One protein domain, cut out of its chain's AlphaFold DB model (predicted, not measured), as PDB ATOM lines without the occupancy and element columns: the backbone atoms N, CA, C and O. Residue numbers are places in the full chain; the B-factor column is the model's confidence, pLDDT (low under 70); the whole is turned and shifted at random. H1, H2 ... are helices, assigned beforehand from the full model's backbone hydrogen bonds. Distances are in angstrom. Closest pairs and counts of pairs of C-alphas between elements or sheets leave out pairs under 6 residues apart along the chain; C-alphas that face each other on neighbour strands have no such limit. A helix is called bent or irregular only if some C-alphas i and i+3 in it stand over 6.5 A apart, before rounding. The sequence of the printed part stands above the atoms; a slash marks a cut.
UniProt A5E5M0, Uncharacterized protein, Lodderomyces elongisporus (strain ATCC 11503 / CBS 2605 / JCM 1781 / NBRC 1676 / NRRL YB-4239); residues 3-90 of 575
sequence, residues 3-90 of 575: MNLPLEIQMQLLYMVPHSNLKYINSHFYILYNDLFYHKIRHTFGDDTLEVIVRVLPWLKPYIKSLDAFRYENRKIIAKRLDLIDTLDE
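AT A GLANCE: This is residues 3 to 90 of the 575 residues of an uncharacterized protein of Lodderomyces elongisporus (strain ATCC 11503 / CBS 2605 / JCM 1781 / NBRC 1676 / NRRL YB-4239) (UniProt A5E5M0). Long H3, the two arms of bent H4, and H5 make an open frame round an empty middle, H5 crossing back to the beginning of H3; H1 packs on H3 outside the frame. The printed part, 88 residues, is all helix: H1 to H5 in order, no named strand. It is only just loose, close to compact: radius of gyration of the C-alphas 14.7 A, spans 40 by 30 by 21 A.

HOW THE PARTS SIT: The hub H3, residues 27 to 45, touches H1, residues 7 to 16, with residues 32 to 36 alone; the closest C-alphas, Leu 14 and Tyr 33, are 7.0 A apart. H2, residues 21 to 24, touches H3 only at the corner, closest C-alphas Lys 23 and Tyr 30, 4.5 A. H4, residues 48 to 66, one helix by its hydrogen bonds, is bent, C-alphas 55 and 58 being 7.7 A apart; its arms H4a, residues 48 to 55, and H4b, residues 58 to 66, are about perpendicular at 83 degrees. H5, residues 68 to 81, irregular with C-alphas 70 and 73 8.0 A apart, only just touches H3, with 3 pairs of C-alphas within 8 A, the closest Ile 31 and Ile 78, 6.2 A. Every O i to N i+4 pair is within hydrogen-bond range in H1 and H4a, but 13 of 15 in H3, 4 of 5 in H4b and 7 of 10 in H5; H2 is too short.

IN THESE COORDINATES: H3 runs 27.3 A from C-alpha 27 at (124.156, 97.465, 57.913); H5 runs 17.6 A to C-alpha 81 at (122.254, 91.689, 51.891).

THE WHOLE: The farthest C-alphas, Met 16 and Glu 90, are 41.1 A apart. The printed part has no cut; pLDDT is under 70 at residues 18 to 20 and 87 to 90.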
ATOM      1  N   MET A   3     116.026 106.157  60.419       81.25
ATOM      2  CA  MET A   3     115.577 105.163  59.426       81.25
ATOM      3  C   MET A   3     114.215 105.454  58.806       81.25
ATOM      4  O   MET A   3     113.901 104.916  57.753       81.25
ATOM      5  N   ASN A   4     113.414 106.292  59.460       86.94
ATOM      6  CA  ASN A   4     112.063 106.608  59.003       86.94
ATOM      7  C   ASN A   4     112.071 107.802  58.037       86.94
ATOM      8  O   ASN A   4     111.023 108.192  57.538       86.94
ATOM      9  N   LEU A   5     113.239 108.414  57.812       88.50
ATOM     10  CA  LEU A   5     113.402 109.483  56.836       88.50
ATOM     11  C   LEU A   5     113.395 108.896  55.416       88.50
ATOM     12  O   LEU A   5     113.911 107.793  55.231       88.50
ATOM     13  N   PRO A   6     112.898 109.629  54.407       91.75
ATOM     14  CA  PRO A   6     113.066 109.268  53.001       91.75
ATOM     15  C   PRO A   6     114.533 109.002  52.635       91.75
ATOM     16  O   PRO A   6     115.446 109.622  53.197       91.75
ATOM     17  N   LEU A   7     114.761 108.087  51.691       87.19
ATOM     18  CA  LEU A   7     116.097 107.654  51.267       87.19
ATOM     19  C   LEU A   7     116.962 108.838  50.820       87.19
ATOM     20  O   LEU A   7     118.148 108.905  51.141       87.19
ATOM     21  N   GLU A   8     116.355 109.799  50.137       85.88
ATOM     22  CA  GLU A   8     116.987 111.013  49.630       85.88
ATOM     23  C   GLU A   8     117.580 111.831  50.779       85.88
ATOM     24  O   GLU A   8     118.734 112.256  50.713       85.88
ATOM     25  N   ILE A   9     116.831 111.976  51.878       86.00
ATOM     26  CA  ILE A   9     117.290 112.684  53.078       86.00
ATOM     27  C   ILE A   9     118.409 111.892  53.758       86.00
ATOM     28  O   ILE A   9     119.420 112.470  54.157       86.00
ATOM     29  N   GLN A  10     118.278 110.565  53.854       87.62
ATOM     30  CA  GLN A  10     119.333 109.712  54.416       87.62
ATOM     31  C   GLN A  10     120.644 109.832  53.621       87.62
ATOM     32  O   GLN A  10     121.720 109.972  54.211       87.62
ATOM     33  N   MET A  11     120.566 109.831  52.286       83.56
ATOM     34  CA  MET A  11     121.718 110.037  51.409       83.56
ATOM     35  C   MET A  11     122.292 111.446  51.559       83.56
ATOM     36  O   MET A  11     123.508 111.596  51.682       83.56
ATOM     37  N   GLN A  12     121.445 112.476  51.606       83.62
ATOM     38  CA  GLN A  12     121.883 113.861  51.767       83.62
ATOM     39  C   GLN A  12     122.607 114.082  53.102       83.62
ATOM     40  O   GLN A  12     123.646 114.742  53.130       83.62
ATOM     41  N   LEU A  13     122.150 113.451  54.187       84.81
ATOM     42  CA  LEU A  13     122.848 113.463  55.478       84.81
ATOM     43  C   LEU A  13     124.253 112.847  55.381       84.81
ATOM     44  O   LEU A  13     125.216 113.411  55.908       84.81
ATOM     45  N   LEU A  14     124.399 111.726  54.666       82.56
ATOM     46  CA  LEU A  14     125.707 111.108  54.416       82.56
ATOM     47  C   LEU A  14     126.607 111.976  53.518       82.56
ATOM     48  O   LEU A  14     127.828 111.968  53.693       82.56
ATOM     49  N   TYR A  15     126.025 112.733  52.582       79.38
ATOM     50  CA  TYR A  15     126.750 113.684  51.734       79.38
ATOM     51  C   TYR A  15     127.247 114.906  52.504       79.38
ATOM     52  O   TYR A  15     128.396 115.304  52.318       79.38
ATOM     53  N   MET A  16     126.402 115.490  53.356       79.50
ATOM     54  CA  MET A  16     126.735 116.692  54.127       79.50
ATOM     55  C   MET A  16     127.765 116.404  55.219       79.50
ATOM     56  O   MET A  16     128.618 117.243  55.500       79.50
ATOM     57  N   VAL A  17     127.718 115.210  55.821       76.00
ATOM     58  CA  VAL A  17     128.640 114.817  56.894       76.00
ATOM     59  C   VAL A  17     129.279 113.462  56.563       76.00
ATOM     60  O   VAL A  17     128.963 112.441  57.180       76.00
ATOM     61  N   PRO A  18     130.231 113.414  55.612       63.22
ATOM     62  CA  PRO A  18     130.887 112.166  55.208       63.22
ATOM     63  C   PRO A  18     131.769 111.565  56.318       63.22
ATOM     64  O   PRO A  18     132.075 110.369  56.306       63.22
ATOM     65  N   HIS A  19     132.160 112.381  57.303       62.44
ATOM     66  CA  HIS A  19     132.842 111.950  58.526       62.44
ATOM     67  C   HIS A  19     131.891 111.424  59.604       62.44
ATOM     68  O   HIS A  19     132.354 111.039  60.675       62.44
ATOM     69  N   SER A  20     130.583 111.409  59.345       69.44
ATOM     70  CA  SER A  20     129.620 110.929  60.322       69.44
ATOM     71  C   SER A  20     129.874 109.459  60.657       69.44
ATOM     72  O   SER A  20     130.227 108.629  59.810       69.44
ATOM     73  N   ASN A  21     129.645 109.127  61.924       77.88
ATOM     74  CA  ASN A  21     129.676 107.750  62.402       77.88
ATOM     75  C   ASN A  21     128.405 106.973  62.011       77.88
ATOM     76  O   ASN A  21     128.251 105.831  62.428       77.88
ATOM     77  N   LEU A  22     127.516 107.554  61.187       80.38
ATOM     78  CA  LEU A  22     126.255 106.937  60.754       80.38
ATOM     79  C   LEU A  22     126.476 105.573  60.091       80.38
ATOM     80  O   LEU A  22     125.734 104.630  60.346       80.38
ATOM     81  N   LYS A  23     127.558 105.438  59.318       79.00
ATOM     82  CA  LYS A  23     127.966 104.174  58.685       79.00
ATOM     83  C   LYS A  23     128.271 103.036  59.667       79.00
ATOM     84  O   LYS A  23     128.321 101.891  59.245       79.00
ATOM     85  N   TYR A  24     128.500 103.339  60.946       80.62
ATOM     86  CA  TYR A  24     128.789 102.350  61.988       80.62
ATOM     87  C   TYR A  24     127.554 101.966  62.812       80.62
ATOM     88  O   TYR A  24     127.661 101.127  63.698       80.62
ATOM     89  N   ILE A  25     126.389 102.567  62.544       85.00
ATOM     90  CA  ILE A  25     125.180 102.335  63.346       85.00
ATOM     91  C   ILE A  25     124.521 101.001  62.981       85.00
ATOM     92  O   ILE A  25     124.073 100.277  63.863       85.00
ATOM     93  N   ASN A  26     124.427 100.675  61.690       86.19
ATOM     94  CA  ASN A  26     123.863  99.410  61.208       86.19
ATOM     95  C   ASN A  26     124.235  99.136  59.743       86.19
ATOM     96  O   ASN A  26     124.783  99.989  59.042       86.19
ATOM     97  N   SER A  27     123.877  97.936  59.273       87.19
ATOM     98  CA  SER A  27     124.156  97.465  57.913       87.19
ATOM     99  C   SER A  27     123.516  98.318  56.815       87.19
ATOM    100  O   SER A  27     124.110  98.467  55.754       87.19
ATOM    101  N   HIS A  28     122.347  98.920  57.059       89.88
ATOM    102  CA  HIS A  28     121.663  99.768  56.075       89.88
ATOM    103  C   HIS A  28     122.466 101.034  55.762       89.88
ATOM    104  O   HIS A  28     122.806 101.272  54.606       89.88
ATOM    105  N   PHE A  29     122.866 101.802  56.782       88.12
ATOM    106  CA  PHE A  29     123.706 102.988  56.567       88.12
ATOM    107  C   PHE A  29     125.095 102.640  56.027       88.12
ATOM    108  O   PHE A  29     125.682 103.440  55.299       88.12
ATOM    109  N   TYR A  30     125.620 101.456  56.353       87.25
ATOM    110  CA  TYR A  30     126.874 100.980  55.775       87.25
ATOM    111  C   TYR A  30     126.758 100.730  54.259       87.25
ATOM    112  O   TYR A  30     127.639 101.144  53.502       87.25
ATOM    113  N   ILE A  31     125.653 100.130  53.802       89.62
ATOM    114  CA  ILE A  31     125.371  99.915  52.371       89.62
ATOM    115  C   ILE A  31     125.168 101.246  51.650       89.62
ATOM    116  O   ILE A  31     125.836 101.487  50.647       89.62
ATOM    117  N   LEU A  32     124.348 102.149  52.201       89.75
ATOM    118  CA  LEU A  32     124.158 103.486  51.624       89.75
ATOM    119  C   LEU A  32     125.477 104.250  51.505       89.75
ATOM    120  O   LEU A  32     125.731 104.924  50.508       89.75
ATOM    121  N   TYR A  33     126.344 104.124  52.510       87.94
ATOM    122  CA  TYR A  33     127.672 104.718  52.471       87.94
ATOM    123  C   TYR A  33     128.536 104.128  51.347       87.94
ATOM    124  O   TYR A  33     129.271 104.879  50.711       87.94
ATOM    125  N   ASN A  34     128.450 102.822  51.073       89.38
ATOM    126  CA  ASN A  34     129.126 102.196  49.936       89.38
ATOM    127  C   ASN A  34     128.543 102.662  48.589       89.38
ATOM    128  O   ASN A  34     129.303 103.094  47.724       89.38
ATOM    129  N   ASP A  35     127.218 102.660  48.421       89.62
ATOM    130  CA  ASP A  35     126.565 103.114  47.183       89.62
ATOM    131  C   ASP A  35     126.819 104.601  46.894       89.62
ATOM    132  O   ASP A  35     126.999 105.006  45.745       89.62
ATOM    133  N   LEU A  36     126.967 105.428  47.929       90.19
ATOM    134  CA  LEU A  36     127.383 106.821  47.777       90.19
ATOM    135  C   LEU A  36     128.739 106.952  47.056       90.19
ATOM    136  O   LEU A  36     128.950 107.922  46.324       90.19
ATOM    137  N   PHE A  37     129.655 105.984  47.188       89.38
ATOM    138  CA  PHE A  37     130.907 106.000  46.423       89.38
ATOM    139  C   PHE A  37     130.717 105.685  44.942       89.38
ATOM    140  O   PHE A  37     131.444 106.254  44.130       89.38
ATOM    141  N   TYR A  38     129.725 104.876  44.565       91.94
ATOM    142  CA  TYR A  38     129.367 104.687  43.157       91.94
ATOM    143  C   TYR A  38     128.936 106.016  42.521       91.94
ATOM    144  O   TYR A  38     129.453 106.418  41.477       91.94
ATOM    145  N   HIS A  39     128.074 106.772  43.207       89.94
ATOM    146  CA  HIS A  39     127.680 108.107  42.755       89.94
ATOM    147  C   HIS A  39     128.857 109.090  42.742       89.94
ATOM    148  O   HIS A  39     128.984 109.882  41.806       89.94
ATOM    149  N   LYS A  40     129.764 109.019  43.728       89.94
ATOM    150  CA  LYS A  40     130.997 109.823  43.724       89.94
ATOM    151  C   LYS A  40     131.905 109.499  42.544       89.94
ATOM    152  O   LYS A  40     132.486 110.430  42.001       89.94
ATOM    153  N   ILE A  41     132.024 108.237  42.127       91.56
ATOM    154  CA  ILE A  41     132.821 107.862  40.948       91.56
ATOM    155  C   ILE A  41     132.297 108.610  39.717       91.56
ATOM    156  O   ILE A  41     133.049 109.348  39.082       91.56
ATOM    157  N   ARG A  42     130.992 108.513  39.446       91.06
ATOM    158  CA  ARG A  42     130.357 109.205  38.313       91.06
ATOM    159  C   ARG A  42     130.506 110.723  38.409       91.06
ATOM    160  O   ARG A  42     130.875 111.391  37.446       91.06
ATOM    161  N   HIS A  43     130.277 111.278  39.598       89.81
ATOM    162  CA  HIS A  43     130.363 112.718  39.818       89.81
ATOM    163  C   HIS A  43     131.790 113.262  39.640       89.81
ATOM    164  O   HIS A  43     131.956 114.314  39.019       89.81
ATOM    165  N   THR A  44     132.799 112.565  40.173       90.00
ATOM    166  CA  THR A  44     134.204 113.003  40.218       90.00
ATOM    167  C   THR A  44     134.978 112.692  38.938       90.00
ATOM    168  O   THR A  44     135.765 113.532  38.506       90.00
ATOM    169  N   PHE A  45     134.790 111.511  38.343       91.19
ATOM    170  CA  PHE A  45     135.580 111.058  37.191       91.19
ATOM    171  C   PHE A  45     134.823 111.162  35.858       91.19
ATOM    172  O   PHE A  45     135.452 111.307  34.814       91.19
ATOM    173  N   GLY A  46     133.487 111.156  35.885       89.75
ATOM    174  CA  GLY A  46     132.636 111.070  34.694       89.75
ATOM    175  C   GLY A  46     132.156 109.641  34.411       89.75
ATOM    176  O   GLY A  46     132.667 108.675  34.985       89.75
ATOM    177  N   ASP A  47     131.153 109.515  33.543       87.75
ATOM    178  CA  ASP A  47     130.470 108.248  33.253       87.75
ATOM    179  C   ASP A  47     131.353 107.250  32.479       87.75
ATOM    180  O   ASP A  47     131.263 106.049  32.743       87.75
ATOM    181  N   ASP A  48     132.293 107.716  31.644       88.12
ATOM    182  CA  ASP A  48     133.224 106.840  30.899       88.12
ATOM    183  C   ASP A  48     134.134 106.020  31.825       88.12
ATOM    184  O   ASP A  48     134.687 104.985  31.453       88.12
ATOM    185  N   THR A  49     134.290 106.453  33.079       91.38
ATOM    186  CA  THR A  49     135.080 105.712  34.070       91.38
ATOM    187  C   THR A  49     134.463 104.353  34.389       91.38
ATOM    188  O   THR A  49     135.197 103.424  34.723       91.38
ATOM    189  N   LEU A  50     133.143 104.195  34.250       91.75
ATOM    190  CA  LEU A  50     132.498 102.896  34.428       91.75
ATOM    191  C   LEU A  50     132.941 101.902  33.348       91.75
ATOM    192  O   LEU A  50     133.215 100.752  33.677       91.75
ATOM    193  N   GLU A  51     133.101 102.346  32.099       90.44
ATOM    194  CA  GLU A  51     133.632 101.500  31.024       90.44
ATOM    195  C   GLU A  51     135.075 101.073  31.321       90.44
ATOM    196  O   GLU A  51     135.426  99.899  31.179       90.44
ATOM    197  N   VAL A  52     135.897 101.998  31.833       92.69
ATOM    198  CA  VAL A  52     137.260 101.672  32.282       92.69
ATOM    199  C   VAL A  52     137.241 100.614  33.379       92.69
ATOM    200  O   VAL A  52     137.993  99.646  33.288       92.69
ATOM    201  N   ILE A  53     136.372 100.763  34.387       94.25
ATOM    202  CA  ILE A  53     136.224  99.789  35.480       94.25
ATOM    203  C   ILE A  53     135.868  98.409  34.925       94.25
ATOM    204  O   ILE A  53     136.509  97.435  35.317       94.25
ATOM    205  N   VAL A  54     134.902  98.329  34.002       91.81
ATOM    206  CA  VAL A  54     134.483  97.065  33.371       91.81
ATOM    207  C   VAL A  54     135.653  96.391  32.652       91.81
ATOM    208  O   VAL A  54     135.893  95.201  32.849       91.81
ATOM    209  N   ARG A  55     136.438  97.149  31.878       91.12
ATOM    210  CA  ARG A  55     137.588  96.611  31.131       91.12
ATOM    211  C   ARG A  55     138.705  96.093  32.037       91.12
ATOM    212  O   ARG A  55     139.357  95.110  31.696       91.12
ATOM    213  N   VAL A  56     138.924  96.717  33.197       93.44
ATOM    214  CA  VAL A  56     139.987  96.311  34.138       93.44
ATOM    215  C   VAL A  56     139.528  95.328  35.220       93.44
ATOM    216  O   VAL A  56     140.336  94.968  36.078       93.44
ATOM    217  N   LEU A  57     138.278  94.844  35.185       91.00
ATOM    218  CA  LEU A  57     137.749  93.864  36.150       91.00
ATOM    219  C   LEU A  57     138.679  92.665  36.427       91.00
ATOM    220  O   LEU A  57     138.824  92.324  37.605       91.00
ATOM    221  N   PRO A  58     139.355  92.058  35.427       88.44
ATOM    222  CA  PRO A  58     140.256  90.921  35.652       88.44
ATOM    223  C   PRO A  58     141.464  91.222  36.555       88.44
ATOM    224  O   PRO A  58     142.022  90.304  37.151       88.44
ATOM    225  N   TRP A  59     141.870  92.490  36.678       90.94
ATOM    226  CA  TRP A  59     142.934  92.939  37.592       90.94
ATOM    227  C   TRP A  59     142.368  93.603  38.847       90.94
ATOM    228  O   TRP A  59     142.966  93.518  39.921       90.94
ATOM    229  N   LEU A  60     141.193  94.229  38.733       91.44
ATOM    230  CA  LEU A  60     140.524  94.887  39.848       91.44
ATOM    231  C   LEU A  60     140.023  93.869  40.872       91.44
ATOM    232  O   LEU A  60     140.328  94.016  42.052       91.44
ATOM    233  N   LYS A  61     139.300  92.825  40.443       89.69
ATOM    234  CA  LYS A  61     138.730  91.819  41.356       89.69
ATOM    235  C   LYS A  61     139.796  91.147  42.241       89.69
ATOM    236  O   LYS A  61     139.601  91.139  43.451       89.69
ATOM    237  N   PRO A  62     140.933  90.647  41.721       88.31
ATOM    238  CA  PRO A  62     141.991  90.043  42.539       88.31
ATOM    239  C   PRO A  62     142.638  91.024  43.512       88.31
ATOM    240  O   PRO A  62     142.869  90.671  44.667       88.31
ATOM    241  N   TYR A  63     142.897  92.266  43.081       90.38
ATOM    242  CA  TYR A  63     143.403  93.296  43.987       90.38
ATOM    243  C   TYR A  63     142.399  93.565  45.111       90.38
ATOM    244  O   TYR A  63     142.756  93.497  46.286       90.38
ATOM    245  N   ILE A  64     141.129  93.792  44.776       90.06
ATOM    246  CA  ILE A  64     140.076  94.032  45.762       90.06
ATOM    247  C   ILE A  64     139.902  92.820  46.686       90.06
ATOM    248  O   ILE A  64     139.782  93.003  47.898       90.06
ATOM    249  N   LYS A  65     139.947  91.592  46.161       88.50
ATOM    250  CA  LYS A  65     139.916  90.351  46.949       88.50
ATOM    251  C   LYS A  65     141.109  90.260  47.901       88.50
ATOM    252  O   LYS A  65     140.914  89.910  49.056       88.50
ATOM    253  N   SER A  66     142.308  90.686  47.493       87.00
ATOM    254  CA  SER A  66     143.479  90.719  48.389       87.00
ATOM    255  C   SER A  66     143.269  91.604  49.629       87.00
ATOM    256  O   SER A  66     143.800  91.316  50.696       87.00
ATOM    257  N   LEU A  67     142.435  92.644  49.538       87.31
ATOM    258  CA  LEU A  67     142.119  93.513  50.677       87.31
ATOM    259  C   LEU A  67     141.222  92.822  51.732       87.31
ATOM    260  O   LEU A  67     141.018  93.375  52.818       87.31
ATOM    261  N   ASP A  68     140.668  91.632  51.457       85.88
ATOM    262  CA  ASP A  68     139.849  90.875  52.422       85.88
ATOM    263  C   ASP A  68     140.628  90.503  53.690       85.88
ATOM    264  O   ASP A  68     139.999  90.369  54.738       85.88
ATOM    265  N   ALA A  69     141.968  90.518  53.651       78.00
ATOM    266  CA  ALA A  69     142.838  90.421  54.829       78.00
ATOM    267  C   ALA A  69     142.421  91.355  55.985       78.00
ATOM    268  O   ALA A  69     142.733  91.095  57.146       78.00
ATOM    269  N   PHE A  70     141.704  92.444  55.689       75.38
ATOM    270  CA  PHE A  70     141.213  93.372  56.703       75.38
ATOM    271  C   PHE A  70     139.785  93.895  56.509       75.38
ATOM    272  O   PHE A  70     139.266  94.581  57.392       75.38
ATOM    273  N   ARG A  71     139.139  93.632  55.367       84.06
ATOM    274  CA  ARG A  71     137.772  94.119  55.087       84.06
ATOM    275  C   ARG A  71     136.729  93.013  54.924       84.06
ATOM    276  O   ARG A  71     135.579  93.342  54.636       84.06
ATOM    277  N   TYR A  72     137.113  91.747  55.101       85.75
ATOM    278  CA  TYR A  72     136.255  90.581  54.865       85.75
ATOM    279  C   TYR A  72     134.868  90.705  55.518       85.75
ATOM    280  O   TYR A  72     133.853  90.606  54.827       85.75
ATOM    281  N   GLU A  73     134.816  91.021  56.817       85.50
ATOM    282  CA  GLU A  73     133.552  91.153  57.562       85.50
ATOM    283  C   GLU A  73     132.643  92.241  56.981       85.50
ATOM    284  O   GLU A  73     131.461  92.022  56.714       85.50
ATOM    285  N   ASN A  74     133.219  93.410  56.701       83.81
ATOM    286  CA  ASN A  74     132.492  94.544  56.140       83.81
ATOM    287  C   ASN A  74     131.893  94.220  54.764       83.81
ATOM    288  O   ASN A  74     130.760  94.594  54.465       83.81
ATOM    289  N   ARG A  75     132.662  93.527  53.919       87.12
ATOM    290  CA  ARG A  75     132.225  93.094  52.590       87.12
ATOM    291  C   ARG A  75     131.092  92.071  52.693       87.12
ATOM    292  O   ARG A  75     130.086  92.210  52.000       87.12
ATOM    293  N   LYS A  76     131.220  91.082  53.585       88.69
ATOM    294  CA  LYS A  76     130.231  90.009  53.788       88.69
ATOM    295  C   LYS A  76     128.850  90.553  54.162       88.69
ATOM    296  O   LYS A  76     127.850  90.017  53.692       88.69
ATOM    297  N   ILE A  77     128.790  91.639  54.937       87.69
ATOM    298  CA  ILE A  77     127.533  92.333  55.269       87.69
ATOM    299  C   ILE A  77     126.817  92.823  54.003       87.69
ATOM    300  O   ILE A  77     125.609  92.628  53.874       87.69
ATOM    301  N   ILE A  78     127.548  93.452  53.077       89.19
ATOM    302  CA  ILE A  78     126.973  93.976  51.831       89.19
ATOM    303  C   ILE A  78     126.601  92.821  50.899       89.19
ATOM    304  O   ILE A  78     125.470  92.770  50.425       89.19
ATOM    305  N   ALA A  79     127.521  91.877  50.684       88.94
ATOM    306  CA  ALA A  79     127.312  90.750  49.780       88.94
ATOM    307  C   ALA A  79     126.108  89.891  50.185       88.94
ATOM    308  O   ALA A  79     125.276  89.596  49.340       88.94
ATOM    309  N   LYS A  80     125.954  89.577  51.482       88.88
ATOM    310  CA  LYS A  80     124.804  88.811  51.988       88.88
ATOM    311  C   LYS A  80     123.479  89.556  51.815       88.88
ATOM    312  O   LYS A  80     122.451  88.932  51.602       88.88
ATOM    313  N   ARG A  81     123.480  90.883  51.964       88.25
ATOM    314  CA  ARG A  81     122.254  91.689  51.891       88.25
ATOM    315  C   ARG A  81     121.823  92.004  50.458       88.25
ATOM    316  O   ARG A  81     120.644  92.247  50.237       88.25
ATOM    317  N   LEU A  82     122.769  92.035  49.526       87.50
ATOM    318  CA  LEU A  82     122.526  92.271  48.102       87.50
ATOM    319  C   LEU A  82     122.536  90.980  47.267       87.50
ATOM    320  O   LEU A  82     122.470  91.074  46.048       87.50
ATOM    321  N   ASP A  83     122.656  89.820  47.917       88.12
ATOM    322  CA  ASP A  83     122.752  88.496  47.289       88.12
ATOM    323  C   ASP A  83     123.797  88.431  46.155       88.12
ATOM    324  O   ASP A  83     123.547  87.995  45.034       88.12
ATOM    325  N   LEU A  84     124.994  88.967  46.430       87.44
ATOM    326  CA  LEU A  84     126.062  89.061  45.432       87.44
ATOM    327  C   LEU A  84     126.824  87.744  45.309       87.44
ATOM    328  O   LEU A  84     127.352  87.232  46.297       87.44
ATOM    329  N   ILE A  85     126.980  87.279  44.069       82.31
ATOM    330  CA  ILE A  85     127.694  86.044  43.732       82.31
ATOM    331  C   ILE A  85     129.168  86.344  43.406       82.31
ATOM    332  O   ILE A  85     129.493  87.312  42.698       82.31
ATOM    333  N   ASP A  86     130.073  85.497  43.910       72.75
ATOM    334  CA  ASP A  86     131.485  85.480  43.520       72.75
ATOM    335  C   ASP A  86     131.647  84.798  42.158       72.75
ATOM    336  O   ASP A  86     131.804  83.589  42.043       72.75
ATOM    337  N   THR A  87     131.627  85.598  41.097       64.44
ATOM    338  CA  THR A  87     131.821  85.116  39.720       64.44
ATOM    339  C   THR A  87     133.267  84.717  39.400       64.44
ATOM    340  O   THR A  87     133.557  84.407  38.249       64.44
ATOM    341  N   LEU A  88     134.205  84.744  40.360       54.06
ATOM    342  CA  LEU A  88     135.545  84.181  40.141       54.06
ATOM    343  C   LEU A  88     135.555  82.644  40.190       54.06
ATOM    344  O   LEU A  88     136.493  82.047  39.664       54.06
ATOM    345  N   ASP A  89     134.527  82.015  40.768       48.38
ATOM    346  CA  ASP A  89     134.306  80.567  40.707       48.38
ATOM    347  C   ASP A  89     133.365  80.224  39.538       48.38
ATOM    348  O   ASP A  89     132.214  79.831  39.711       48.38
ATOM    349  N   GLU A  90     133.867  80.313  38.305       47.09
ATOM    350  CA  GLU A  90     133.144  79.812  37.116       47.09
ATOM    351  C   GLU A  90     132.885  78.287  37.164       47.09
ATOM    352  O   GLU A  90     132.147  77.750  36.339       47.09
TER     353      GLU A  90